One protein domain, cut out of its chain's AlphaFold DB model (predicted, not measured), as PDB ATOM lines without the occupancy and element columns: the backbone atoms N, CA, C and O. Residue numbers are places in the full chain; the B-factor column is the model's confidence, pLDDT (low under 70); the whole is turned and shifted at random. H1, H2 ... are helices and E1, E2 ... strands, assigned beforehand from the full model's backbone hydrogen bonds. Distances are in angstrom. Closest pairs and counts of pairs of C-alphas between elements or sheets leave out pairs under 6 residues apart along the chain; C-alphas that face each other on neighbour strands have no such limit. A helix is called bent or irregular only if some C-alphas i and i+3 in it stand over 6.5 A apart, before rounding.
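This is residues 714 to 902 of the 909 residues of the protein "Hypothetical protein" of Symbiodinium sp. CCMP2592 (UniProt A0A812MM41). A long bent helix, H2, runs along much of one side of an elongated domain: at one end its first arm, H2a, packs with H4 and H5, while its second arm, H2b, packs on the strand pair E1 and E2 and on H6. H6 sits beside both strand pairs, with H1 and H3 packed on it toward the other end, and the hairpin E3 and E4 lies near the middle of the domain. The printed part has 189 residues, with six named helices and four named strands in the order H1, H2, H3, E1, H4, H5, E2, H6, E3, E4; the class is mixed, helices and strands. The two sheets, E1 - E2 and E3 - E4, are both antiparallel. The whole is compact, with a radius of gyration of the C-alphas of 18.1 A, and spans 54 by 35 by 28 A.

E3, residues 875 to 881, and E4, residues 896 to 901, form an antiparallel hairpin with 164 degrees between their directions; N 880 and O 897 are 2.8 A apart and N 899 and O 878 are 2.8 A apart, both within hydrogen-bond range. E4 and H6, residues 860 to 873, are near each other, with 10 pairs of C-alphas within 10 A. E4 is also near E2, residues 853 to 857. E2 and E1, residues 811 to 815, are antiparallel at 161 degrees, with N 812 and O 856 2.9 A apart, within hydrogen-bond range. Residues 806 to 807 pair antiparallel with residues 812 to 813 of E1. The closest C-alphas of E2 and H6 are those of Ala 857 and Leu 863, 6.3 A apart. H2, residues 743 to 774, was assigned as one helix by its hydrogen bonds but is bent: C-alphas 756 and 759 are 6.9 A apart, and its arms H2a, residues 743 to 756, and H2b, residues 759 to 774, stand at a steep tilt of 50 degrees. The closest C-alphas of H2b and E1 are those of Cys 769 and Val 811, 6.3 A apart. H2b touches H6 at a steep tilt of 50 degrees, opposite ways, closest at the C-alphas of Val 768 and Gln 869, 6.3 A. H6 touches H1, residues 714 to 720, with residues 860 to 864 alone, closest at the C-alphas of Ala 864 and Leu 719, 4.9 A. H6 touches H3, residues 777 to 783, with residues 865 to 869 alone, closest at the C-alphas of Arg 868 and Leu 783, 6.2 A. H2a touches H4, residues 821 to 832, at a steep tilt of 55 degrees, opposite ways, closest at the C-alphas of Ile 747 and Lys 821, 6.4 A. H5, residues 843 to 846, touches H4, closest at the C-alphas of Ala 844 and Thr 828, 5.3 A. H5 also touches H2a, closest at the C-alphas of Ala 844 and Glu 743, 5.6 A. Among the pairs that are apart are H4 and H6, and H1 and H3. Every O i to N i+4 pair is within hydrogen-bond range in H2a, H2b, H4 and H6; in H1 it is 2 of 3, in H3 0 of 3 with 3 of 4 O i to N i+3 pairs within range, and H5 is too short for such a pair.

E3 is 16.8 A from first to last C-alpha and E4 16.2 A; E1 and E2 are 13.3 A each. H2a is 20.0 A, H2b 22.3 A, H6 20.1 A, H4 15.0 A, H3 10.9 A, H1 9.7 A and H5 5.9 A. H1 begins at C-alpha 714 (-14.332, 119.616, 78.323), H2a at C-alpha 743 (-11.477, 75.060, 92.268), and E4 ends at C-alpha 901 (-20.232, 94.360, 93.597).

The two C-alphas farthest apart are those of Ala 738 and Gln 788, 55.1 A. The printed part has no cut. The links from H1 to H2, H3 to E1 and E3 to E4 are long, with 22, 27 and 14 residues. The mean pLDDT of the printed part is 90.0; residues 733, 787 and 793 to 796 are under 70.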
ATOM      1  N   LYS A 714     -13.637 119.884  77.050       90.06
ATOM      2  CA  LYS A 714     -14.332 119.616  78.323       90.06
ATOM      3  C   LYS A 714     -15.055 118.265  78.342       90.06
ATOM      4  O   LYS A 714     -15.000 117.556  79.338       90.06
ATOM      5  N   ARG A 715     -15.685 117.860  77.231       88.00
ATOM      6  CA  ARG A 715     -16.353 116.542  77.121       88.00
ATOM      7  C   ARG A 715     -15.402 115.364  77.327       88.00
ATOM      8  O   ARG A 715     -15.763 114.396  77.985       88.00
ATOM      9  N   MET A 716     -14.202 115.456  76.759       89.88
ATOM     10  CA  MET A 716     -13.174 114.427  76.915       89.88
ATOM     11  C   MET A 716     -12.562 114.463  78.304       89.88
ATOM     12  O   MET A 716     -12.341 113.405  78.880       89.88
ATOM     13  N   GLN A 717     -12.362 115.655  78.868       92.62
ATOM     14  CA  GLN A 717     -11.846 115.814  80.228       92.62
ATOM     15  C   GLN A 717     -12.723 115.093  81.258       92.62
ATOM     16  O   GLN A 717     -12.181 114.453  82.147       92.62
ATOM     17  N   GLU A 718     -14.051 115.108  81.114       93.31
ATOM     18  CA  GLU A 718     -14.963 114.379  82.015       93.31
ATOM     19  C   GLU A 718     -14.763 112.855  81.970       93.31
ATOM     20  O   GLU A 718     -14.822 112.179  82.996       93.31
ATOM     21  N   LEU A 719     -14.498 112.301  80.782       92.50
ATOM     22  CA  LEU A 719     -14.201 110.878  80.613       92.50
ATOM     23  C   LEU A 719     -12.791 110.530  81.108       92.50
ATOM     24  O   LEU A 719     -12.577 109.486  81.725       92.50
ATOM     25  N   GLU A 720     -11.822 111.399  80.830       93.31
ATOM     26  CA  GLU A 720     -10.418 111.237  81.211       93.31
ATOM     27  C   GLU A 720     -10.207 111.435  82.724       93.31
ATOM     28  O   GLU A 720      -9.339 110.795  83.310       93.31
ATOM     29  N   ALA A 721     -11.061 112.224  83.383       95.44
ATOM     30  CA  ALA A 721     -11.074 112.416  84.834       95.44
ATOM     31  C   ALA A 721     -11.518 111.167  85.616       95.44
ATOM     32  O   ALA A 721     -11.385 111.120  86.841       95.44
ATOM     33  N   ILE A 722     -12.047 110.137  84.944       96.00
ATOM     34  CA  ILE A 722     -12.376 108.863  85.586       96.00
ATOM     35  C   ILE A 722     -11.075 108.105  85.864       96.00
ATOM     36  O   ILE A 722     -10.521 107.424  84.996       96.00
ATOM     37  N   GLU A 723     -10.594 108.208  87.098       96.50
ATOM     38  CA  GLU A 723      -9.357 107.562  87.523       96.50
ATOM     39  C   GLU A 723      -9.452 106.031  87.487       96.50
ATOM     40  O   GLU A 723     -10.401 105.407  87.978       96.50
ATOM     41  N   SER A 724      -8.400 105.401  86.960       96.06
ATOM     42  CA  SER A 724      -8.205 103.962  87.113       96.06
ATOM     43  C   SER A 724      -7.834 103.651  88.560       96.06
ATOM     44  O   SER A 724      -6.688 103.836  88.961       96.06
ATOM     45  N   LYS A 725      -8.789 103.145  89.342       95.62
ATOM     46  CA  LYS A 725      -8.586 102.814  90.757       95.62
ATOM     47  C   LYS A 725      -9.151 101.449  91.122       95.62
ATOM     48  O   LYS A 725     -10.155 101.000  90.571       95.62
ATOM     49  N   THR A 726      -8.511 100.784  92.078       92.81
ATOM     50  CA  THR A 726      -9.070  99.600  92.745       92.81
ATOM     51  C   THR A 726      -9.547 100.055  94.114       92.81
ATOM     52  O   THR A 726      -8.727 100.423  94.945       92.81
ATOM     53  N   VAL A 727     -10.864 100.104  94.311       91.62
ATOM     54  CA  VAL A 727     -11.485 100.577  95.560       91.62
ATOM     55  C   VAL A 727     -11.417  99.484  96.623       91.62
ATOM     56  O   VAL A 727     -11.153  99.752  97.788       91.62
ATOM     57  N   MET A 728     -11.613  98.236  96.201       86.38
ATOM     58  CA  MET A 728     -11.548  97.051  97.047       86.38
ATOM     59  C   MET A 728     -10.918  95.899  96.266       86.38
ATOM     60  O   MET A 728     -11.067  95.808  95.041       86.38
ATOM     61  N   THR A 729     -10.183  95.031  96.963       82.62
ATOM     62  CA  THR A 729      -9.550  93.864  96.344       82.62
ATOM     63  C   THR A 729     -10.638  93.025  95.668       82.62
ATOM     64  O   THR A 729     -11.606  92.660  96.334       82.62
ATOM     65  N   PRO A 730     -10.535  92.734  94.356       79.12
ATOM     66  CA  PRO A 730     -11.562  92.007  93.616       79.12
ATOM     67  C   PRO A 730     -11.526  90.519  93.987       79.12
ATOM     68  O   PRO A 730     -11.011  89.685  93.240       79.12
ATOM     69  N   VAL A 731     -12.045  90.213  95.173       79.69
ATOM     70  CA  VAL A 731     -12.153  88.880  95.762       79.69
ATOM     71  C   VAL A 731     -13.612  88.652  96.124       79.69
ATOM     72  O   VAL A 731     -14.240  89.488  96.769       79.69
ATOM     73  N   GLN A 732     -14.159  87.509  95.716       77.56
ATOM     74  CA  GLN A 732     -15.511  87.114  96.110       77.56
ATOM     75  C   GLN A 732     -15.561  86.873  97.631       77.56
ATOM     76  O   GLN A 732     -14.768  86.093  98.173       77.56
ATOM     77  N   SER A 733     -16.475  87.564  98.319       61.97
ATOM     78  CA  SER A 733     -16.395  87.860  99.760       61.97
ATOM     79  C   SER A 733     -16.643  86.682 100.709       61.97
ATOM     80  O   SER A 733     -16.287  86.783 101.875       61.97
ATOM     81  N   SER A 734     -17.116  85.527 100.235       74.00
ATOM     82  CA  SER A 734     -17.056  84.265 100.993       74.00
ATOM     83  C   SER A 734     -17.525  83.102 100.126       74.00
ATOM     84  O   SER A 734     -18.700  83.039  99.760       74.00
ATOM     85  N   LEU A 735     -16.637  82.155  99.814       84.62
ATOM     86  CA  LEU A 735     -17.097  80.843  99.362       84.62
ATOM     87  C   LEU A 735     -17.569  80.042 100.578       84.62
ATOM     88  O   LEU A 735     -16.948  80.160 101.639       84.62
ATOM     89  N   PRO A 736     -18.616  79.208 100.458       86.81
ATOM     90  CA  PRO A 736     -18.999  78.350 101.565       86.81
ATOM     91  C   PRO A 736     -17.823  77.421 101.924       86.81
ATOM     92  O   PRO A 736     -17.114  76.983 101.012       86.81
ATOM     93  N   PRO A 737     -17.612  77.075 103.209       85.31
ATOM     94  CA  PRO A 737     -16.455  76.284 103.648       85.31
ATOM     95  C   PRO A 737     -16.264  74.971 102.876       85.31
ATOM     96  O   PRO A 737     -15.144  74.559 102.604       85.31
ATOM     97  N   ALA A 738     -17.355  74.343 102.425       76.81
ATOM     98  CA  ALA A 738     -17.315  73.131 101.604       76.81
ATOM     99  C   ALA A 738     -16.622  73.305 100.231       76.81
ATOM    100  O   ALA A 738     -16.308  72.316  99.567       76.81
ATOM    101  N   HIS A 739     -16.391  74.547  99.797       81.88
ATOM    102  CA  HIS A 739     -15.801  74.911  98.509       81.88
ATOM    103  C   HIS A 739     -14.407  75.545  98.658       81.88
ATOM    104  O   HIS A 739     -13.802  75.892  97.651       81.88
ATOM    105  N   SER A 740     -13.873  75.707  99.878       77.25
ATOM    106  CA  SER A 740     -12.662  76.509 100.127       77.25
ATOM    107  C   SER A 740     -11.336  75.859  99.690       77.25
ATOM    108  O   SER A 740     -10.288  76.486  99.809       77.25
ATOM    109  N   GLY A 741     -11.355  74.627  99.173       86.44
ATOM    110  CA  GLY A 741     -10.153  73.916  98.712       86.44
ATOM    111  C   GLY A 741     -10.254  73.301  97.316       86.44
ATOM    112  O   GLY A 741      -9.298  72.684  96.863       86.44
ATOM    113  N   ASP A 742     -11.391  73.444  96.635       93.75
ATOM    114  CA  ASP A 742     -11.653  72.785  95.353       93.75
ATOM    115  C   ASP A 742     -12.113  73.822  94.323       93.75
ATOM    116  O   ASP A 742     -13.215  74.371  94.413       93.75
ATOM    117  N   GLU A 743     -11.250  74.083  93.338       94.00
ATOM    118  CA  GLU A 743     -11.477  75.060  92.268       94.00
ATOM    119  C   GLU A 743     -12.766  74.771  91.489       94.00
ATOM    120  O   GLU A 743     -13.532  75.688  91.186       94.00
ATOM    121  N   LYS A 744     -13.061  73.493  91.206       95.00
ATOM    122  CA  LYS A 744     -14.253  73.104  90.441       95.00
ATOM    123  C   LYS A 744     -15.513  73.361  91.251       95.00
ATOM    124  O   LYS A 744     -16.458  73.961  90.741       95.00
ATOM    125  N   LYS A 745     -15.514  72.973  92.529       94.44
ATOM    126  CA  LYS A 745     -16.642  73.250  93.432       94.44
ATOM    127  C   LYS A 745     -16.855  74.749  93.622       94.44
ATOM    128  O   LYS A 745     -18.004  75.184  93.695       94.44
ATOM    129  N   ALA A 746     -15.787  75.535  93.716       94.00
ATOM    130  CA  ALA A 746     -15.868  76.987  93.817       94.00
ATOM    131  C   ALA A 746     -16.470  77.619  92.556       94.00
ATOM    132  O   ALA A 746     -17.390  78.429  92.656       94.00
ATOM    133  N   ILE A 747     -16.017  77.205  91.371       95.50
ATOM    134  CA  ILE A 747     -16.566  77.663  90.088       95.50
ATOM    135  C   ILE A 747     -18.026  77.257  89.933       95.50
ATOM    136  O   ILE A 747     -18.837  78.073  89.505       95.50
ATOM    137  N   ASP A 748     -18.391  76.035  90.317       95.38
ATOM    138  CA  ASP A 748     -19.778  75.574  90.298       95.38
ATOM    139  C   ASP A 748     -20.684  76.442  91.170       95.38
ATOM    140  O   ASP A 748     -21.789  76.799  90.752       95.38
ATOM    141  N   PHE A 749     -20.212  76.797  92.366       93.69
ATOM    142  CA  PHE A 749     -20.921  77.701  93.259       93.69
ATOM    143  C   PHE A 749     -21.065  79.099  92.643       93.69
ATOM    144  O   PHE A 749     -22.181  79.604  92.530       93.69
ATOM    145  N   LEU A 750     -19.966  79.699  92.172       93.56
ATOM    146  CA  LEU A 750     -19.973  81.036  91.568       93.56
ATOM    147  C   LEU A 750     -20.819  81.096  90.290       93.56
ATOM    148  O   LEU A 750     -21.519  82.078  90.056       93.56
ATOM    149  N   TYR A 751     -20.826  80.027  89.494       95.31
ATOM    150  CA  TYR A 751     -21.684  79.895  88.322       95.31
ATOM    151  C   TYR A 751     -23.169  79.897  88.704       95.31
ATOM    152  O   TYR A 751     -23.963  80.611  88.090       95.31
ATOM    153  N   ARG A 752     -23.560  79.127  89.733       94.31
ATOM    154  CA  ARG A 752     -24.946  79.108  90.238       94.31
ATOM    155  C   ARG A 752     -25.353  80.472  90.788       94.31
ATOM    156  O   ARG A 752     -26.417  80.962  90.426       94.31
ATOM    157  N   MET A 753     -24.477  81.106  91.568       92.38
ATOM    158  CA  MET A 753     -24.676  82.467  92.072       92.38
ATOM    159  C   MET A 753     -24.871  83.469  90.933       92.38
ATOM    160  O   MET A 753     -25.834  84.231  90.941       92.38
ATOM    161  N   GLY A 754     -24.012  83.430  89.911       93.94
ATOM    162  CA  GLY A 754     -24.168  84.246  88.710       93.94
ATOM    163  C   GLY A 754     -25.502  83.986  88.010       93.94
ATOM    164  O   GLY A 754     -26.173  84.926  87.604       93.94
ATOM    165  N   SER A 755     -25.941  82.729  87.926       94.75
ATOM    166  CA  SER A 755     -27.244  82.379  87.348       94.75
ATOM    167  C   SER A 755     -28.418  82.998  88.095       94.75
ATOM    168  O   SER A 755     -29.309  83.571  87.465       94.75
ATOM    169  N   TRP A 756     -28.392  82.950  89.425       93.38
ATOM    170  CA  TRP A 756     -29.421  83.560  90.263       93.38
ATOM    171  C   TRP A 756     -29.424  85.087  90.148       93.38
ATOM    172  O   TRP A 756     -30.476  85.692  89.944       93.38
ATOM    173  N   LEU A 757     -28.243  85.705  90.186       93.44
ATOM    174  CA  LEU A 757     -28.083  87.160  90.150       93.44
ATOM    175  C   LEU A 757     -28.260  87.777  88.759       93.44
ATOM    176  O   LEU A 757     -28.435  88.987  88.649       93.44
ATOM    177  N   ARG A 758     -28.218  86.986  87.681       94.44
ATOM    178  CA  ARG A 758     -28.249  87.520  86.312       94.44
ATOM    179  C   ARG A 758     -29.483  88.375  86.045       94.44
ATOM    180  O   ARG A 758     -29.368  89.404  85.387       94.44
ATOM    181  N   SER A 759     -30.649  87.929  86.507       93.31
ATOM    182  CA  SER A 759     -31.920  88.597  86.212       93.31
ATOM    183  C   SER A 759     -32.026  89.969  86.884       93.31
ATOM    184  O   SER A 759     -32.393  90.932  86.214       93.31
ATOM    185  N   SER A 760     -31.655  90.084  88.164       93.31
ATOM    186  CA  SER A 760     -31.621  91.364  88.881       93.31
ATOM    187  C   SER A 760     -30.531  92.276  88.329       93.31
ATOM    188  O   SER A 760     -30.831  93.404  87.963       93.31
ATOM    189  N   PHE A 761     -29.315  91.759  88.131       94.62
ATOM    190  CA  PHE A 761     -28.210  92.503  87.518       94.62
ATOM    191  C   PHE A 761     -28.597  93.123  86.168       94.62
ATOM    192  O   PHE A 761     -28.308  94.286  85.891       94.62
ATOM    193  N   GLU A 762     -29.281  92.351  85.324       95.06
ATOM    194  CA  GLU A 762     -29.797  92.835  84.050       95.06
ATOM    195  C   GLU A 762     -30.871  93.915  84.224       95.06
ATOM    196  O   GLU A 762     -30.812  94.926  83.529       95.06
ATOM    197  N   GLN A 763     -31.831  93.724  85.131       93.88
ATOM    198  CA  GLN A 763     -32.883  94.708  85.405       93.88
ATOM    199  C   GLN A 763     -32.310  96.033  85.924       93.88
ATOM    200  O   GLN A 763     -32.712  97.095  85.451       93.88
ATOM    201  N   ASP A 764     -31.336  95.971  86.827       94.38
ATOM    202  CA  ASP A 764     -30.700  97.148  87.415       94.38
ATOM    203  C   ASP A 764     -29.924  97.942  86.354       94.38
ATOM    204  O   ASP A 764     -30.058  99.164  86.251       94.38
ATOM    205  N   LEU A 765     -29.174  97.253  85.486       96.12
ATOM    206  CA  LEU A 765     -28.486  97.887  84.355       96.12
ATOM    207  C   LEU A 765     -29.455  98.443  83.312       96.12
ATOM    208  O   LEU A 765     -29.215  99.507  82.741       96.12
ATOM    209  N   VAL A 766     -30.562  97.747  83.064       95.31
ATOM    210  CA  VAL A 766     -31.645  98.239  82.216       95.31
ATOM    211  C   VAL A 766     -32.198  99.557  82.757       95.31
ATOM    212  O   VAL A 766     -32.428 100.476  81.969       95.31
ATOM    213  N   GLU A 767     -32.397  99.663  84.068       95.12
ATOM    214  CA  GLU A 767     -32.902 100.877  84.707       95.12
ATOM    215  C   GLU A 767     -31.867 102.008  84.685       95.12
ATOM    216  O   GLU A 767     -32.215 103.169  84.473       95.12
ATOM    217  N   VAL A 768     -30.575 101.688  84.824       95.62
ATOM    218  CA  VAL A 768     -29.480 102.644  84.585       95.62
ATOM    219  C   VAL A 768     -29.535 103.183  83.153       95.62
ATOM    220  O   VAL A 768     -29.570 104.396  82.952       95.62
ATOM    221  N   CYS A 769     -29.609 102.307  82.147       95.56
ATOM    222  CA  CYS A 769     -29.698 102.722  80.747       95.56
ATOM    223  C   CYS A 769     -30.975 103.511  80.451       95.56
ATOM    224  O   CYS A 769     -30.927 104.455  79.667       95.56
ATOM    225  N   LYS A 770     -32.112 103.153  81.056       94.44
ATOM    226  CA  LYS A 770     -33.367 103.898  80.915       94.44
ATOM    227  C   LYS A 770     -33.213 105.320  81.451       94.44
ATOM    228  O   LYS A 770     -33.451 106.260  80.704       94.44
ATOM    229  N   ARG A 771     -32.693 105.475  82.675       94.19
ATOM    230  CA  ARG A 771     -32.412 106.789  83.271       94.19
ATOM    231  C   ARG A 771     -31.514 107.639  82.380       94.19
ATOM    232  O   ARG A 771     -31.836 108.793  82.156       94.19
ATOM    233  N   ILE A 772     -30.437 107.075  81.827       93.88
ATOM    234  CA  ILE A 772     -29.557 107.798  80.889       93.88
ATOM    235  C   ILE A 772     -30.315 108.215  79.628       93.88
ATOM    236  O   ILE A 772     -30.164 109.335  79.163       93.88
ATOM    237  N   ASN A 773     -31.136 107.333  79.062       92.69
ATOM    238  CA  ASN A 773     -31.857 107.621  77.825       92.69
ATOM    239  C   ASN A 773     -33.016 108.622  77.985       92.69
ATOM    240  O   ASN A 773     -33.403 109.243  76.992       92.69
ATOM    241  N   ASP A 774     -33.537 108.763  79.203       92.19
ATOM    242  CA  ASP A 774     -34.624 109.678  79.561       92.19
ATOM    243  C   ASP A 774     -34.118 111.010  80.158       92.19
ATOM    244  O   ASP A 774     -34.929 111.891  80.442       92.19
ATOM    245  N   MET A 775     -32.799 111.181  80.335       90.62
ATOM    246  CA  MET A 775     -32.209 112.400  80.902       90.62
ATOM    247  C   MET A 775     -32.435 113.639  80.043       90.62
ATOM    248  O   MET A 775     -32.266 113.621  78.824       90.62
ATOM    249  N   ALA A 776     -32.695 114.751  80.725       87.50
ATOM    250  CA  ALA A 776     -32.567 116.094  80.186       87.50
ATOM    251  C   ALA A 776     -31.219 116.723  80.589       87.50
ATOM    252  O   ALA A 776     -30.570 116.298  81.543       87.50
ATOM    253  N   ASP A 777     -30.828 117.809  79.913       82.31
ATOM    254  CA  ASP A 777     -29.596 118.558  80.217       82.31
ATOM    255  C   ASP A 777     -29.493 118.975  81.696       82.31
ATOM    256  O   ASP A 777     -28.409 118.982  82.280       82.31
ATOM    257  N   ALA A 778     -30.631 119.285  82.330       79.50
ATOM    258  CA  ALA A 778     -30.692 119.673  83.738       79.50
ATOM    259  C   ALA A 778     -30.243 118.553  84.698       79.50
ATOM    260  O   ALA A 778     -29.722 118.840  85.777       79.50
ATOM    261  N   ASP A 779     -30.395 117.286  84.308       85.88
ATOM    262  CA  ASP A 779     -30.074 116.137  85.158       85.88
ATOM    263  C   ASP A 779     -28.561 115.906  85.281       85.88
ATOM    264  O   ASP A 779     -28.102 115.326  86.271       85.88
ATOM    265  N   LEU A 780     -27.766 116.404  84.327       87.50
ATOM    266  CA  LEU A 780     -26.307 116.253  84.314       87.50
ATOM    267  C   LEU A 780     -25.638 116.915  85.522       87.50
ATOM    268  O   LEU A 780     -24.689 116.369  86.087       87.50
ATOM    269  N   ALA A 781     -26.184 118.044  85.982       88.38
ATOM    270  CA  ALA A 781     -25.698 118.727  87.177       88.38
ATOM    271  C   ALA A 781     -25.789 117.832  88.425       88.38
ATOM    272  O   ALA A 781     -24.882 117.828  89.256       88.38
ATOM    273  N   SER A 782     -26.840 117.009  88.528       90.19
ATOM    274  CA  SER A 782     -27.021 116.073  89.647       90.19
ATOM    275  C   SER A 782     -25.991 114.937  89.660       90.19
ATOM    276  O   SER A 782     -25.849 114.235  90.665       90.19
ATOM    277  N   LEU A 783     -25.298 114.712  88.540       90.38
ATOM    278  CA  LEU A 783     -24.225 113.726  88.397       90.38
ATOM    279  C   LEU A 783     -22.838 114.321  88.656       90.38
ATOM    280  O   LEU A 783     -21.850 113.603  88.536       90.38
ATOM    281  N   GLY A 784     -22.763 115.608  89.016       90.88
ATOM    282  CA  GLY A 784     -21.496 116.314  89.194       90.88
ATOM    283  C   GLY A 784     -20.762 116.579  87.880       90.88
ATOM    284  O   GLY A 784     -19.561 116.817  87.908       90.88
ATOM    285  N   LEU A 785     -21.464 116.518  86.745       89.06
ATOM    286  CA  LEU A 785     -20.916 116.836  85.429       89.06
ATOM    287  C   LEU A 785     -21.176 118.311  85.103       89.06
ATOM    288  O   LEU A 785     -22.183 118.888  85.535       89.06
ATOM    289  N   LEU A 786     -20.269 118.928  84.343       77.62
ATOM    290  CA  LEU A 786     -20.342 120.349  83.996       77.62
ATOM    291  C   LEU A 786     -21.700 120.738  83.385       77.62
ATOM    292  O   LEU A 786     -22.082 120.262  82.316       77.62
ATOM    293  N   HIS A 787     -22.382 121.706  84.010       69.00
ATOM    294  CA  HIS A 787     -23.722 122.197  83.634       69.00
ATOM    295  C   HIS A 787     -23.814 122.787  82.213       69.00
ATOM    296  O   HIS A 787     -24.897 123.120  81.740       69.00
ATOM    297  N   GLN A 788     -22.671 122.987  81.554       75.31
ATOM    298  CA  GLN A 788     -22.564 123.610  80.234       75.31
ATOM    299  C   GLN A 788     -22.604 122.594  79.086       75.31
ATOM    300  O   GLN A 788     -22.705 122.991  77.925       75.31
ATOM    301  N   LEU A 789     -22.485 121.294  79.372       77.31
ATOM    302  CA  LEU A 789     -22.448 120.269  78.337       77.31
ATOM    303  C   LEU A 789     -23.865 119.788  78.035       77.31
ATOM    304  O   LEU A 789     -24.509 119.185  78.880       77.31
ATOM    305  N   LYS A 790     -24.341 120.040  76.814       78.19
ATOM    306  CA  LYS A 790     -25.644 119.533  76.368       78.19
ATOM    307  C   LYS A 790     -25.598 118.042  76.044       78.19
ATOM    308  O   LYS A 790     -24.643 117.573  75.413       78.19
ATOM    309  N   PHE A 791     -26.654 117.333  76.416       76.94
ATOM    310  CA  PHE A 791     -26.895 115.919  76.176       76.94
ATOM    311  C   PHE A 791     -27.718 115.738  74.893       76.94
ATOM    312  O   PHE A 791     -28.893 115.390  74.913       76.94
ATOM    313  N   GLU A 792     -27.114 116.014  73.735       74.94
ATOM    314  CA  GLU A 792     -27.821 115.973  72.447       74.94
ATOM    315  C   GLU A 792     -27.639 114.609  71.753       74.94
ATOM    316  O   GLU A 792     -26.548 114.326  71.247       74.94
ATOM    317  N   PRO A 793     -28.686 113.762  71.646       65.62
ATOM    318  CA  PRO A 793     -28.572 112.452  70.994       65.62
ATOM    319  C   PRO A 793     -28.313 112.561  69.485       65.62
ATOM    320  O   PRO A 793     -27.848 111.613  68.857       65.62
ATOM    321  N   LEU A 794     -28.602 113.723  68.890       65.81
ATOM    322  CA  LEU A 794     -28.394 113.975  67.466       65.81
ATOM    323  C   LEU A 794     -26.926 114.198  67.102       65.81
ATOM    324  O   LEU A 794     -26.553 113.908  65.967       65.81
ATOM    325  N   MET A 795     -26.094 114.653  68.046       67.31
ATOM    326  CA  MET A 795     -24.668 114.870  67.786       67.31
ATOM    327  C   MET A 795     -23.979 113.551  67.422       67.31
ATOM    328  O   MET A 795     -23.226 113.486  66.451       67.31
ATOM    329  N   HIS A 796     -24.294 112.481  68.159       67.56
ATOM    330  CA  HIS A 796     -23.761 111.141  67.927       67.56
ATOM    331  C   HIS A 796     -24.836 110.104  68.267       67.56
ATOM    332  O   HIS A 796     -24.918 109.634  69.403       67.56
ATOM    333  N   PRO A 797     -25.693 109.750  67.304       70.00
ATOM    334  CA  PRO A 797     -26.743 108.789  67.557       70.00
ATOM    335  C   PRO A 797     -26.133 107.418  67.757       70.00
ATOM    336  O   PRO A 797     -25.231 106.993  67.028       70.00
ATOM    337  N   LEU A 798     -26.686 106.721  68.734       82.19
ATOM    338  CA  LEU A 798     -26.354 105.345  69.017       82.19
ATOM    339  C   LEU A 798     -26.544 104.486  67.760       82.19
ATOM    340  O   LEU A 798     -27.631 104.451  67.176       82.19
ATOM    341  N   GLN A 799     -25.491 103.781  67.342       76.25
ATOM    342  CA  GLN A 799     -25.635 102.755  66.317       76.25
ATOM    343  C   GLN A 799     -26.337 101.545  66.944       76.25
ATOM    344  O   GLN A 799     -25.860 101.039  67.960       76.25
ATOM    345  N   PRO A 800     -27.477 101.091  66.400       77.19
ATOM    346  CA  PRO A 800     -28.172  99.945  66.959       77.19
ATOM    347  C   PRO A 800     -27.327  98.683  66.763       77.19
ATOM    348  O   PRO A 800     -26.937  98.362  65.643       77.19
ATOM    349  N   ASP A 801     -27.082  97.954  67.849       81.19
ATOM    350  CA  ASP A 801     -26.538  96.598  67.792       81.19
ATOM    351  C   ASP A 801     -27.718  95.608  67.817       81.19
ATOM    352  O   ASP A 801     -28.538  95.675  68.739       81.19
ATOM    353  N   PRO A 802     -27.846  94.688  66.843       82.12
ATOM    354  CA  PRO A 802     -28.950  93.725  66.800       82.12
ATOM    355  C   PRO A 802     -28.979  92.774  68.007       82.12
ATOM    356  O   PRO A 802     -30.015  92.177  68.295       82.12
ATOM    357  N   LYS A 803     -27.859  92.620  68.724       86.00
ATOM    358  CA  LYS A 803     -27.757  91.820  69.951       86.00
ATOM    359  C   LYS A 803     -28.118  92.624  71.202       86.00
ATOM    360  O   LYS A 803     -28.236  92.034  72.280       86.00
ATOM    361  N   ALA A 804     -28.267  93.947  71.099       85.88
ATOM    362  CA  ALA A 804     -28.590  94.791  72.240       85.88
ATOM    363  C   ALA A 804     -29.999  94.491  72.743       85.88
ATOM    364  O   ALA A 804     -30.980  94.550  72.006       85.88
ATOM    365  N   LYS A 805     -30.103  94.201  74.042       78.62
ATOM    366  CA  LYS A 805     -31.393  93.946  74.693       78.62
ATOM    367  C   LYS A 805     -32.236  95.206  74.797       78.62
ATOM    368  O   LYS A 805     -33.460  95.142  74.751       78.62
ATOM    369  N   LYS A 806     -31.569  96.347  74.979       77.06
ATOM    370  CA  LYS A 806     -32.183  97.669  74.969       77.06
ATOM    371  C   LYS A 806     -31.303  98.627  74.193       77.06
ATOM    372  O   LYS A 806     -30.097  98.696  74.420       77.06
ATOM    373  N   VAL A 807     -31.943  99.376  73.312       76.19
ATOM    374  CA  VAL A 807     -31.349 100.454  72.532       76.19
ATOM    375  C   VAL A 807     -32.187 101.684  72.838       76.19
ATOM    376  O   VAL A 807     -33.395 101.671  72.604       76.19
ATOM    377  N   GLY A 808     -31.577 102.706  73.431       86.56
ATOM    378  CA  GLY A 808     -32.227 103.999  73.613       86.56
ATOM    379  C   GLY A 808     -31.589 105.081  72.751       86.56
ATOM    380  O   GLY A 808     -30.868 104.794  71.800       86.56
ATOM    381  N   LYS A 809     -31.879 106.343  73.071       88.56
ATOM    382  CA  LYS A 809     -31.408 107.501  72.295       88.56
ATOM    383  C   LYS A 809     -29.898 107.735  72.425       88.56
ATOM    384  O   LYS A 809     -29.267 108.170  71.467       88.56
ATOM    385  N   HIS A 810     -29.340 107.448  73.596       90.38
ATOM    386  CA  HIS A 810     -27.974 107.791  73.988       90.38
ATOM    387  C   HIS A 810     -27.102 106.558  74.230       90.38
ATOM    388  O   HIS A 810     -25.946 106.532  73.813       90.38
ATOM    389  N   VAL A 811     -27.656 105.538  74.894       94.25
ATOM    390  CA  VAL A 811     -26.929 104.319  75.276       94.25
ATOM    391  C   VAL A 811     -27.695 103.053  74.936       94.25
ATOM    392  O   VAL A 811     -28.931 103.012  74.989       94.25
ATOM    393  N   GLY A 812     -26.939 102.004  74.627       95.00
ATOM    394  CA  GLY A 812     -27.436 100.647  74.462       95.00
ATOM    395  C   GLY A 812     -26.814  99.691  75.474       95.00
ATOM    396  O   GLY A 812     -25.763  99.972  76.049       95.00
ATOM    397  N   LEU A 813     -27.486  98.560  75.693       96.75
ATOM    398  CA  LEU A 813     -27.082  97.538  76.656       96.75
ATOM    399  C   LEU A 813     -26.994  96.156  76.003       96.75
ATOM    400  O   LEU A 813     -27.986  95.620  75.500       96.75
ATOM    401  N   LEU A 814     -25.815  95.547  76.107       96.06
ATOM    402  CA  LEU A 814     -25.562  94.141  75.805       96.06
ATOM    403  C   LEU A 814     -25.329  93.399  77.119       96.06
ATOM    404  O   LEU A 814     -24.419  93.745  77.865       96.06
ATOM    405  N   VAL A 815     -26.113  92.360  77.401       95.81
ATOM    406  CA  VAL A 815     -25.890  91.493  78.569       95.81
ATOM    407  C   VAL A 815     -25.413  90.139  78.078       95.81
ATOM    408  O   VAL A 815     -26.160  89.410  77.420       95.81
ATOM    409  N   ALA A 816     -24.167  89.798  78.396       95.94
ATOM    410  CA  ALA A 816     -23.571  88.548  77.959       95.94
ATOM    411  C   ALA A 816     -24.215  87.342  78.672       95.94
ATOM    412  O   ALA A 816     -24.828  87.478  79.741       95.94
ATOM    413  N   PRO A 817     -24.093  86.132  78.104       96.56
ATOM    414  CA  PRO A 817     -24.313  84.897  78.841       96.56
ATOM    415  C   PRO A 817     -23.432  84.815  80.091       96.56
ATOM    416  O   PRO A 817     -22.364  85.426  80.156       96.56
ATOM    417  N   ILE A 818     -23.878  84.022  81.067       96.88
ATOM    418  CA  ILE A 818     -23.046  83.674  82.224       96.88
ATOM    419  C   ILE A 818     -21.789  83.004  81.693       96.88
ATOM    420  O   ILE A 818     -21.866  82.143  80.812       96.88
ATOM    421  N   LYS A 819     -20.638  83.394  82.233       95.88
ATOM    422  CA  LYS A 819     -19.364  82.795  81.854       95.88
ATOM    423  C   LYS A 819     -19.413  81.271  82.003       95.88
ATOM    424  O   LYS A 819     -19.816  80.758  83.046       95.88
ATOM    425  N   ALA A 820     -18.998  80.560  80.956       96.94
ATOM    426  CA  ALA A 820     -18.922  79.106  80.977       96.94
ATOM    427  C   ALA A 820     -17.940  78.628  82.058       96.94
ATOM    428  O   ALA A 820     -16.907  79.261  82.290       96.94
ATOM    429  N   LYS A 821     -18.265  77.505  82.705       97.25
ATOM    430  CA  LYS A 821     -17.464  76.940  83.800       97.25
ATOM    431  C   LYS A 821     -16.049  76.596  83.354       97.25
ATOM    432  O   LYS A 821     -15.110  76.973  84.041       97.25
ATOM    433  N   ASP A 822     -15.901  75.991  82.179       97.00
ATOM    434  CA  ASP A 822     -14.594  75.593  81.644       97.00
ATOM    435  C   ASP A 822     -13.707  76.819  81.403       97.00
ATOM    436  O   ASP A 822     -12.584  76.882  81.888       97.00
ATOM    437  N   ARG A 823     -14.272  77.887  80.825       96.25
ATOM    438  CA  ARG A 823     -13.581  79.179  80.669       96.25
ATOM    439  C   ARG A 823     -13.233  79.854  81.998       96.25
ATOM    440  O   ARG A 823     -12.278  80.626  82.070       96.25
ATOM    441  N   ALA A 824     -14.037  79.660  83.042       96.38
ATOM    442  CA  ALA A 824     -13.709  80.140  84.383       96.38
ATOM    443  C   ALA A 824     -12.585  79.304  85.016       96.38
ATOM    444  O   ALA A 824     -11.724  79.867  85.692       96.38
ATOM    445  N   TYR A 825     -12.570  77.996  84.759       96.31
ATOM    446  CA  TYR A 825     -11.550  77.066  85.231       96.31
ATOM    447  C   TYR A 825     -10.198  77.315  84.564       96.31
ATOM    448  O   TYR A 825      -9.224  77.529  85.279       96.31
ATOM    449  N   GLU A 826     -10.154  77.412  83.233       95.81
ATOM    450  CA  GLU A 826      -8.964  77.807  82.458       95.81
ATOM    451  C   GLU A 826      -8.350  79.087  83.030       95.81
ATOM    452  O   GLU A 826      -7.210  79.094  83.479       95.81
ATOM    453  N   LYS A 827      -9.154  80.152  83.159       94.31
ATOM    454  CA  LYS A 827      -8.691  81.430  83.718       94.31
ATOM    455  C   LYS A 827      -8.156  81.293  85.145       94.31
ATOM    456  O   LYS A 827      -7.228  81.990  85.540       94.31
ATOM    457  N   THR A 828      -8.755  80.415  85.936       94.81
ATOM    458  CA  THR A 828      -8.310  80.167  87.306       94.81
ATOM    459  C   THR A 828      -6.940  79.501  87.328       94.81
ATOM    460  O   THR A 828      -6.065  79.944  88.069       94.81
ATOM    461  N   VAL A 829      -6.734  78.473  86.507       94.62
ATOM    462  CA  VAL A 829      -5.470  77.730  86.430       94.62
ATOM    463  C   VAL A 829      -4.369  78.571  85.785       94.62
ATOM    464  O   VAL A 829      -3.242  78.588  86.280       94.62
ATOM    465  N   ASP A 830      -4.690  79.306  84.723       94.19
ATOM    466  CA  ASP A 830      -3.696  80.026  83.933       94.19
ATOM    467  C   ASP A 830      -3.357  81.410  84.478       94.19
ATOM    468  O   ASP A 830      -2.174  81.722  84.606       94.19
ATOM    469  N   ASP A 831      -4.354  82.211  84.863       92.69
ATOM    470  CA  ASP A 831      -4.114  83.593  85.297       92.69
ATOM    471  C   ASP A 831      -3.965  83.710  86.812       92.69
ATOM    472  O   ASP A 831      -3.305  84.625  87.311       92.69
ATOM    473  N   TYR A 832      -4.695  82.887  87.571       92.25
ATOM    474  CA  TYR A 832      -4.880  83.138  89.001       92.25
ATOM    475  C   TYR A 832      -4.038  82.237  89.883       92.25
ATOM    476  O   TYR A 832      -3.442  82.727  90.836       92.25
ATOM    477  N   ALA A 833      -3.921  80.956  89.552       91.19
ATOM    478  CA  ALA A 833      -3.091  80.030  90.306       91.19
ATOM    479  C   ALA A 833      -1.589  80.339  90.170       91.19
ATOM    480  O   ALA A 833      -0.835  80.023  91.089       91.19
ATOM    481  N   LYS A 834      -1.175  80.963  89.058       93.50
ATOM    482  CA  LYS A 834       0.221  81.337  88.771       93.50
ATOM    483  C   LYS A 834       0.606  82.728  89.294       93.50
ATOM    484  O   LYS A 834       1.789  83.048  89.334       93.50
ATOM    485  N   ASP A 835      -0.362  83.560  89.681       92.38
ATOM    486  CA  ASP A 835      -0.105  84.934  90.123       92.38
ATOM    487  C   ASP A 835       0.219  84.972  91.629       92.38
ATOM    488  O   ASP A 835      -0.666  84.710  92.448       92.38
ATOM    489  N   PRO A 836       1.451  85.346  92.031       92.38
ATOM    490  CA  PRO A 836       1.859  85.347  93.435       92.38
ATOM    491  C   PRO A 836       1.098  86.371  94.288       92.38
ATOM    492  O   PRO A 836       1.047  86.233  95.509       92.38
ATOM    493  N   SER A 837       0.469  87.383  93.678       90.56
ATOM    494  CA  SER A 837      -0.379  88.335  94.408       90.56
ATOM    495  C   SER A 837      -1.713  87.718  94.858       90.56
ATOM    496  O   SER A 837      -2.352  88.224  95.785       90.56
ATOM    497  N   LYS A 838      -2.118  86.594  94.251       90.06
ATOM    498  CA  LYS A 838      -3.395  85.906  94.476       90.06
ATOM    499  C   LYS A 838      -3.227  84.679  95.371       90.06
ATOM    500  O   LYS A 838      -3.334  83.531  94.947       90.06
ATOM    501  N   HIS A 839      -2.949  84.946  96.638       88.19
ATOM    502  CA  HIS A 839      -2.595  83.932  97.628       88.19
ATOM    503  C   HIS A 839      -3.806  83.220  98.256       88.19
ATOM    504  O   HIS A 839      -3.650  82.120  98.788       88.19
ATOM    505  N   GLU A 840      -5.011  83.796  98.199       89.38
ATOM    506  CA  GLU A 840      -6.195  83.153  98.775       89.38
ATOM    507  C   GLU A 840      -6.634  81.950  97.933       89.38
ATOM    508  O   GLU A 840      -6.804  82.039  96.715       89.38
ATOM    509  N   LYS A 841      -6.856  80.813  98.599       91.00
ATOM    510  CA  LYS A 841      -7.423  79.619  97.969       91.00
ATOM    511  C   LYS A 841      -8.927  79.507  98.244       91.00
ATOM    512  O   LYS A 841      -9.398  79.956  99.294       91.00
ATOM    513  N   PRO A 842      -9.693  78.936  97.299       93.50
ATOM    514  CA  PRO A 842      -9.294  78.538  95.947       93.50
ATOM    515  C   PRO A 842      -9.110  79.772  95.041       93.50
ATOM    516  O   PRO A 842      -9.764  80.801  95.235       93.50
ATOM    517  N   ALA A 843      -8.230  79.677  94.045       94.31
ATOM    518  CA  ALA A 843      -7.927  80.767  93.115       94.31
ATOM    519  C   ALA A 843      -9.164  81.204  92.300       94.31
ATOM    520  O   ALA A 843      -9.253  82.349  91.850       94.31
ATOM    521  N   ALA A 844     -10.173  80.337  92.180       94.56
ATOM    522  CA  ALA A 844     -11.471  80.628  91.586       94.56
ATOM    523  C   ALA A 844     -12.167  81.849  92.212       94.56
ATOM    524  O   ALA A 844     -12.955  82.516  91.543       94.56
ATOM    525  N   ARG A 845     -11.852  82.206  93.469       93.38
ATOM    526  CA  ARG A 845     -12.394  83.402  94.146       93.38
ATOM    527  C   ARG A 845     -12.052  84.716  93.452       93.38
ATOM    528  O   ARG A 845     -12.749  85.708  93.659       93.38
ATOM    529  N   TYR A 846     -11.013  84.727  92.622       92.50
ATOM    530  CA  TYR A 846     -10.615  85.890  91.833       92.50
ATOM    531  C   TYR A 846     -11.363  85.982  90.488       92.50
ATOM    532  O   TYR A 846     -11.230  86.968  89.749       92.50
ATOM    533  N   VAL A 847     -12.197  84.992  90.138       92.50
ATOM    534  CA  VAL A 847     -13.079  85.048  88.963       92.50
ATOM    535  C   VAL A 847     -14.282  85.940  89.283       92.50
ATOM    536  O   VAL A 847     -15.332  85.486  89.720       92.50
ATOM    537  N   CYS A 848     -14.124  87.242  89.049       88.88
ATOM    538  CA  CYS A 848     -15.164  88.246  89.311       88.88
ATOM    539  C   CYS A 848     -16.067  88.549  88.105       88.88
ATOM    540  O   CYS A 848     -16.912  89.430  88.182       88.88
ATOM    541  N   ASP A 849     -15.871  87.871  86.973       92.25
ATOM    542  CA  ASP A 849     -16.473  88.217  85.681       92.25
ATOM    543  C   ASP A 849     -17.465  87.159  85.168       92.25
ATOM    544  O   ASP A 849     -17.570  86.949  83.957       92.25
ATOM    545  N   PHE A 850     -18.179  86.488  86.085       95.06
ATOM    546  CA  PHE A 850     -19.264  85.550  85.752       95.06
ATOM    547  C   PHE A 850     -20.463  86.246  85.110       95.06
ATOM    548  O   PHE A 850     -21.061  85.703  84.180       95.06
ATOM    549  N   LEU A 851     -20.786  87.445  85.595       96.00
ATOM    550  CA  LEU A 851     -21.752  88.354  84.995       96.00
ATOM    551  C   LEU A 851     -20.998  89.422  84.209       96.00
ATOM    552  O   LEU A 851     -20.034  90.004  84.706       96.00
ATOM    553  N   ARG A 852     -21.424  89.664  82.969       96.19
ATOM    554  CA  ARG A 852     -20.830  90.678  82.099       96.19
ATOM    555  C   ARG A 852     -21.920  91.412  81.342       96.19
ATOM    556  O   ARG A 852     -22.853  90.800  80.822       96.19
ATOM    557  N   ALA A 853     -21.753  92.718  81.247       97.19
ATOM    558  CA  ALA A 853     -22.565  93.566  80.406       97.19
ATOM    559  C   ALA A 853     -21.698  94.663  79.790       97.19
ATOM    560  O   ALA A 853     -20.668  95.038  80.352       97.19
ATOM    561  N   THR A 854     -22.142  95.170  78.650       97.06
ATOM    562  CA  THR A 854     -21.531  96.290  77.947       97.06
ATOM    563  C   THR A 854     -22.592  97.361  77.770       97.06
ATOM    564  O   THR A 854     -23.589  97.138  77.079       97.06
ATOM    565  N   ILE A 855     -22.370  98.517  78.393       96.56
ATOM    566  CA  ILE A 855     -23.060  99.753  78.027       96.56
ATOM    567  C   ILE A 855     -22.232 100.393  76.920       96.56
ATOM    568  O   ILE A 855     -21.040 100.636  77.107       96.56
ATOM    569  N   PHE A 856     -22.848 100.635  75.770       94.06
ATOM    570  CA  PHE A 856     -22.187 101.264  74.631       94.06
ATOM    571  C   PHE A 856     -22.887 102.572  74.268       94.06
ATOM    572  O   PHE A 856     -24.101 102.714  74.435       94.06
ATOM    573  N   ALA A 857     -22.100 103.533  73.795       91.75
ATOM    574  CA  ALA A 857     -22.546 104.855  73.385       91.75
ATOM    575  C   ALA A 857     -21.708 105.320  72.191       91.75
ATOM    576  O   ALA A 857     -20.560 104.902  72.046       91.75
ATOM    577  N   ALA A 858     -22.270 106.190  71.353       85.81
ATOM    578  CA  ALA A 858     -21.535 106.774  70.231       85.81
ATOM    579  C   ALA A 858     -20.703 108.009  70.637       85.81
ATOM    580  O   ALA A 858     -19.693 108.296  69.998       85.81
ATOM    581  N   ASP A 859     -21.113 108.731  71.686       85.81
ATOM    582  CA  ASP A 859     -20.376 109.873  72.248       85.81
ATOM    583  C   ASP A 859     -19.574 109.421  73.490       85.81
ATOM    584  O   ASP A 859     -20.173 108.915  74.446       85.81
ATOM    585  N   PRO A 860     -18.245 109.623  73.533       87.00
ATOM    586  CA  PRO A 860     -17.428 109.361  74.717       87.00
ATOM    587  C   PRO A 860     -17.909 110.092  75.985       87.00
ATOM    588  O   PRO A 860     -17.838 109.531  77.075       87.00
ATOM    589  N   PHE A 861     -18.477 111.298  75.881       89.19
ATOM    590  CA  PHE A 861     -19.070 112.006  77.022       89.19
ATOM    591  C   PHE A 861     -20.263 111.248  77.617       89.19
ATOM    592  O   PHE A 861     -20.430 111.192  78.835       89.19
ATOM    593  N   VAL A 862     -21.069 110.590  76.777       91.94
ATOM    594  CA  VAL A 862     -22.188 109.760  77.243       91.94
ATOM    595  C   VAL A 862     -21.678 108.553  78.042       91.94
ATOM    596  O   VAL A 862     -22.352 108.125  78.978       91.94
ATOM    597  N   LEU A 863     -20.473 108.038  77.762       93.19
ATOM    598  CA  LEU A 863     -19.850 107.005  78.600       93.19
ATOM    599  C   LEU A 863     -19.476 107.535  79.989       93.19
ATOM    600  O   LEU A 863     -19.627 106.805  80.966       93.19
ATOM    601  N   ALA A 864     -19.053 108.798  80.104       94.38
ATOM    602  CA  ALA A 864     -18.814 109.428  81.402       94.38
ATOM    603  C   ALA A 864     -20.123 109.572  82.201       94.38
ATOM    604  O   ALA A 864     -20.178 109.214  83.379       94.38
ATOM    605  N   VAL A 865     -21.211 109.990  81.541       94.62
ATOM    606  CA  VAL A 865     -22.567 110.017  82.128       94.62
ATOM    607  C   VAL A 865     -23.000 108.620  82.578       94.62
ATOM    608  O   VAL A 865     -23.488 108.449  83.698       94.62
ATOM    609  N   ALA A 866     -22.782 107.609  81.735       95.94
ATOM    610  CA  ALA A 866     -23.107 106.226  82.052       95.94
ATOM    611  C   ALA A 866     -22.316 105.716  83.260       95.94
ATOM    612  O   ALA A 866     -22.902 105.106  84.153       95.94
ATOM    613  N   PHE A 867     -21.019 106.020  83.335       96.94
ATOM    614  CA  PHE A 867     -20.185 105.684  84.485       96.94
ATOM    615  C   PHE A 867     -20.729 106.300  85.780       96.94
ATOM    616  O   PHE A 867     -20.894 105.579  86.761       96.94
ATOM    617  N   ARG A 868     -21.094 107.592  85.778       96.38
ATOM    618  CA  ARG A 868     -21.679 108.261  86.957       96.38
ATOM    619  C   ARG A 868     -23.003 107.644  87.396       96.38
ATOM    620  O   ARG A 868     -23.285 107.582  88.589       96.38
ATOM    621  N   GLN A 869     -23.819 107.172  86.458       95.75
ATOM    622  CA  GLN A 869     -25.051 106.470  86.811       95.75
ATOM    623  C   GLN A 869     -24.808 105.058  87.343       95.75
ATOM    624  O   GLN A 869     -25.485 104.639  88.279       95.75
ATOM    625  N   VAL A 870     -23.823 104.342  86.800       96.62
ATOM    626  CA  VAL A 870     -23.386 103.054  87.353       96.62
ATOM    627  C   VAL A 870     -22.834 103.238  88.770       96.62
ATOM    628  O   VAL A 870     -23.200 102.467  89.647       96.62
ATOM    629  N   GLU A 871     -22.046 104.287  89.020       95.81
ATOM    630  CA  GLU A 871     -21.511 104.641  90.348       95.81
ATOM    631  C   GLU A 871     -22.617 104.921  91.379       95.81
ATOM    632  O   GLU A 871     -22.464 104.594  92.550       95.81
ATOM    633  N   LYS A 872     -23.759 105.477  90.953       95.31
ATOM    634  CA  LYS A 872     -24.933 105.672  91.823       95.31
ATOM    635  C   LYS A 872     -25.717 104.386  92.091       95.31
ATOM    636  O   LYS A 872     -26.384 104.294  93.117       95.31
ATOM    637  N   ALA A 873     -25.719 103.450  91.145       94.00
ATOM    638  CA  ALA A 873     -26.536 102.240  91.213       94.00
ATOM    639  C   ALA A 873     -25.803 101.042  91.830       94.00
ATOM    640  O   ALA A 873     -26.456 100.135  92.339       94.00
ATOM    641  N   PHE A 874     -24.470 101.025  91.783       94.94
ATOM    642  CA  PHE A 874     -23.658  99.883  92.186       94.94
ATOM    643  C   PHE A 874     -22.428 100.306  92.983       94.94
ATOM    644  O   PHE A 874     -21.782 101.311  92.687       94.94
ATOM    645  N   ASP A 875     -22.027  99.445  93.913       93.56
ATOM    646  CA  ASP A 875     -20.740  99.553  94.589       93.56
ATOM    647  C   ASP A 875     -19.611  99.191  93.602       93.56
ATOM    648  O   ASP A 875     -19.507  98.055  93.120       93.56
ATOM    649  N   ILE A 876     -18.749 100.159  93.278       94.56
ATOM    650  CA  ILE A 876     -17.623  99.957  92.357       94.56
ATOM    651  C   ILE A 876     -16.450  99.296  93.088       94.56
ATOM    652  O   ILE A 876     -15.885  99.845  94.029       94.56
ATOM    653  N   VAL A 877     -16.017  98.141  92.580       94.00
ATOM    654  CA  VAL A 877     -14.860  97.383  93.086       94.00
ATOM    655  C   VAL A 877     -13.567  97.893  92.457       94.00
ATOM    656  O   VAL A 877     -12.564  98.135  93.130       94.00
ATOM    657  N   ARG A 878     -13.575  98.036  91.130       95.25
ATOM    658  CA  ARG A 878     -12.396  98.399  90.342       95.25
ATOM    659  C   ARG A 878     -12.808  99.117  89.071       95.25
ATOM    660  O   ARG A 878     -13.727  98.676  88.394       95.25
ATOM    661  N   VAL A 879     -12.051 100.141  88.712       96.75
ATOM    662  CA  VAL A 879     -12.143 100.856  87.442       96.75
ATOM    663  C   VAL A 879     -10.810 100.729  86.715       96.75
ATOM    664  O   VAL A 879      -9.746 100.946  87.294       96.75
ATOM    665  N   LYS A 880     -10.859 100.364  85.437       96.19
ATOM    666  CA  LYS A 880      -9.743 100.489  84.498       96.19
ATOM    667  C   LYS A 880     -10.208 101.349  83.334       96.19
ATOM    668  O   LYS A 880     -10.883 100.857  82.430       96.19
ATOM    669  N   ASN A 881      -9.848 102.619  83.365       97.19
ATOM    670  CA  ASN A 881     -10.105 103.532  82.270       97.19
ATOM    671  C   ASN A 881      -9.013 103.360  81.205       97.19
ATOM    672  O   ASN A 881      -7.881 103.805  81.400       97.19
ATOM    673  N   LYS A 882      -9.324 102.674  80.097       94.62
ATOM    674  CA  LYS A 882      -8.341 102.476  79.024       94.62
ATOM    675  C   LYS A 882      -8.130 103.735  78.185       94.62
ATOM    676  O   LYS A 882      -7.078 103.835  77.564       94.62
ATOM    677  N   PHE A 883      -9.061 104.692  78.198       90.31
ATOM    678  CA  PHE A 883      -8.949 105.928  77.413       90.31
ATOM    679  C   PHE A 883      -7.698 106.743  77.768       90.31
ATOM    680  O   PHE A 883      -7.043 107.286  76.884       90.31
ATOM    681  N   ILE A 884      -7.330 106.767  79.051       92.62
ATOM    682  CA  ILE A 884      -6.159 107.498  79.562       92.62
ATOM    683  C   ILE A 884      -4.898 106.637  79.676       92.62
ATOM    684  O   ILE A 884      -3.861 107.111  80.134       92.62
ATOM    685  N   ASN A 885      -4.962 105.354  79.315       93.19
ATOM    686  CA  ASN A 885      -3.818 104.468  79.483       93.19
ATOM    687  C   ASN A 885      -2.856 104.597  78.299       93.19
ATOM    688  O   ASN A 885      -2.978 103.886  77.302       93.19
ATOM    689  N   GLU A 886      -1.861 105.470  78.445       91.25
ATOM    690  CA  GLU A 886      -0.869 105.745  77.403       91.25
ATOM    691  C   GLU A 886       0.020 104.548  77.036       91.25
ATOM    692  O   GLU A 886       0.636 104.545  75.972       91.25
ATOM    693  N   LYS A 887       0.055 103.503  77.872       93.62
ATOM    694  CA  LYS A 887       0.798 102.269  77.581       93.62
ATOM    695  C   LYS A 887       0.088 101.376  76.570       93.62
ATOM    696  O   LYS A 887       0.717 100.493  76.000       93.62
ATOM    697  N   LEU A 888      -1.220 101.560  76.393       90.00
ATOM    698  CA  LEU A 888      -1.990 100.820  75.402       90.00
ATOM    699  C   LEU A 888      -1.858 101.497  74.041       90.00
ATOM    700  O   LEU A 888      -1.782 102.730  73.985       90.00
ATOM    701  N   PRO A 889      -1.872 100.735  72.942       88.06
ATOM    702  CA  PRO A 889      -1.920 101.337  71.624       88.06
ATOM    703  C   PRO A 889      -3.266 102.073  71.439       88.06
ATOM    704  O   PRO A 889      -4.251 101.709  72.095       88.06
ATOM    705  N   PRO A 890      -3.325 103.152  70.635       81.81
ATOM    706  CA  PRO A 890      -4.511 104.004  70.491       81.81
ATOM    707  C   PRO A 890      -5.824 103.250  70.243       81.81
ATOM    708  O   PRO A 890      -6.856 103.594  70.816       81.81
ATOM    709  N   GLU A 891      -5.777 102.176  69.464       80.12
ATOM    710  CA  GLU A 891      -6.914 101.316  69.144       80.12
ATOM    711  C   GLU A 891      -7.523 100.580  70.348       80.12
ATOM    712  O   GLU A 891      -8.711 100.253  70.363       80.12
ATOM    713  N   GLU A 892      -6.736 100.343  71.395       85.19
ATOM    714  CA  GLU A 892      -7.196  99.690  72.619       85.19
ATOM    715  C   GLU A 892      -7.775 100.682  73.640       85.19
ATOM    716  O   GLU A 892      -8.373 100.272  74.644       85.19
ATOM    717  N   ARG A 893      -7.628 101.992  73.399       88.56
ATOM    718  CA  ARG A 893      -8.069 103.078  74.289       88.56
ATOM    719  C   ARG A 893      -9.529 103.456  74.042       88.56
ATOM    720  O   ARG A 893      -9.854 104.621  73.851       88.56
ATOM    721  N   THR A 894     -10.412 102.462  74.036       87.38
ATOM    722  CA  THR A 894     -11.804 102.603  73.562       87.38
ATOM    723  C   THR A 894     -12.864 102.268  74.610       87.38
ATOM    724  O   THR A 894     -14.058 102.342  74.322       87.38
ATOM    725  N   ASN A 895     -12.478 101.881  75.831       92.69
ATOM    726  CA  ASN A 895     -13.438 101.483  76.860       92.69
ATOM    727  C   ASN A 895     -13.003 101.789  78.301       92.69
ATOM    728  O   ASN A 895     -11.839 102.045  78.611       92.69
ATOM    729  N   ILE A 896     -13.986 101.719  79.200       95.88
ATOM    730  CA  ILE A 896     -13.792 101.690  80.648       95.88
ATOM    731  C   ILE A 896     -14.268 100.326  81.133       95.88
ATOM    732  O   ILE A 896     -15.416  99.947  80.905       95.88
ATOM    733  N   LEU A 897     -13.393  99.582  81.808       95.81
ATOM    734  CA  LEU A 897     -13.773  98.336  82.465       95.81
ATOM    735  C   LEU A 897     -14.092  98.623  83.925       95.81
ATOM    736  O   LEU A 897     -13.239  99.121  84.662       95.81
ATOM    737  N   VAL A 898     -15.304  98.272  84.342       96.06
ATOM    738  CA  VAL A 898     -15.771  98.458  85.715       96.06
ATOM    739  C   VAL A 898     -16.141  97.101  86.301       96.06
ATOM    740  O   VAL A 898     -16.951  96.372  85.732       96.06
ATOM    741  N   ASN A 899     -15.546  96.760  87.441       95.19
ATOM    742  CA  ASN A 899     -15.987  95.642  88.262       95.19
ATOM    743  C   ASN A 899     -16.971  96.174  89.303       95.19
ATOM    744  O   ASN A 899     -16.653  97.126  90.019       95.19
ATOM    745  N   LEU A 900     -18.129  95.531  89.394       94.25
ATOM    746  CA  LEU A 900     -19.226  95.911  90.278       94.25
ATOM    747  C   LEU A 900     -19.410  94.843  91.352       94.25
ATOM    748  O   LEU A 900     -19.255  93.651  91.077       94.25
ATOM    749  N   HIS A 901     -19.765  95.263  92.559       91.94
ATOM    750  CA  HIS A 901     -20.232  94.360  93.597       91.94
ATOM    751  C   HIS A 901     -21.755  94.240  93.487       91.94
ATOM    752  O   HIS A 901     -22.489  95.207  93.678       91.94
ATOM    753  N   VAL A 902     -22.227  93.048  93.117       90.69
ATOM    754  CA  VAL A 902     -23.653  92.758  92.921       90.69
ATOM    755  C   VAL A 902     -24.170  92.052  94.165       90.69
ATOM    756  O   VAL A 902     -23.763  90.926  94.455       90.69
TER     757      VAL A 902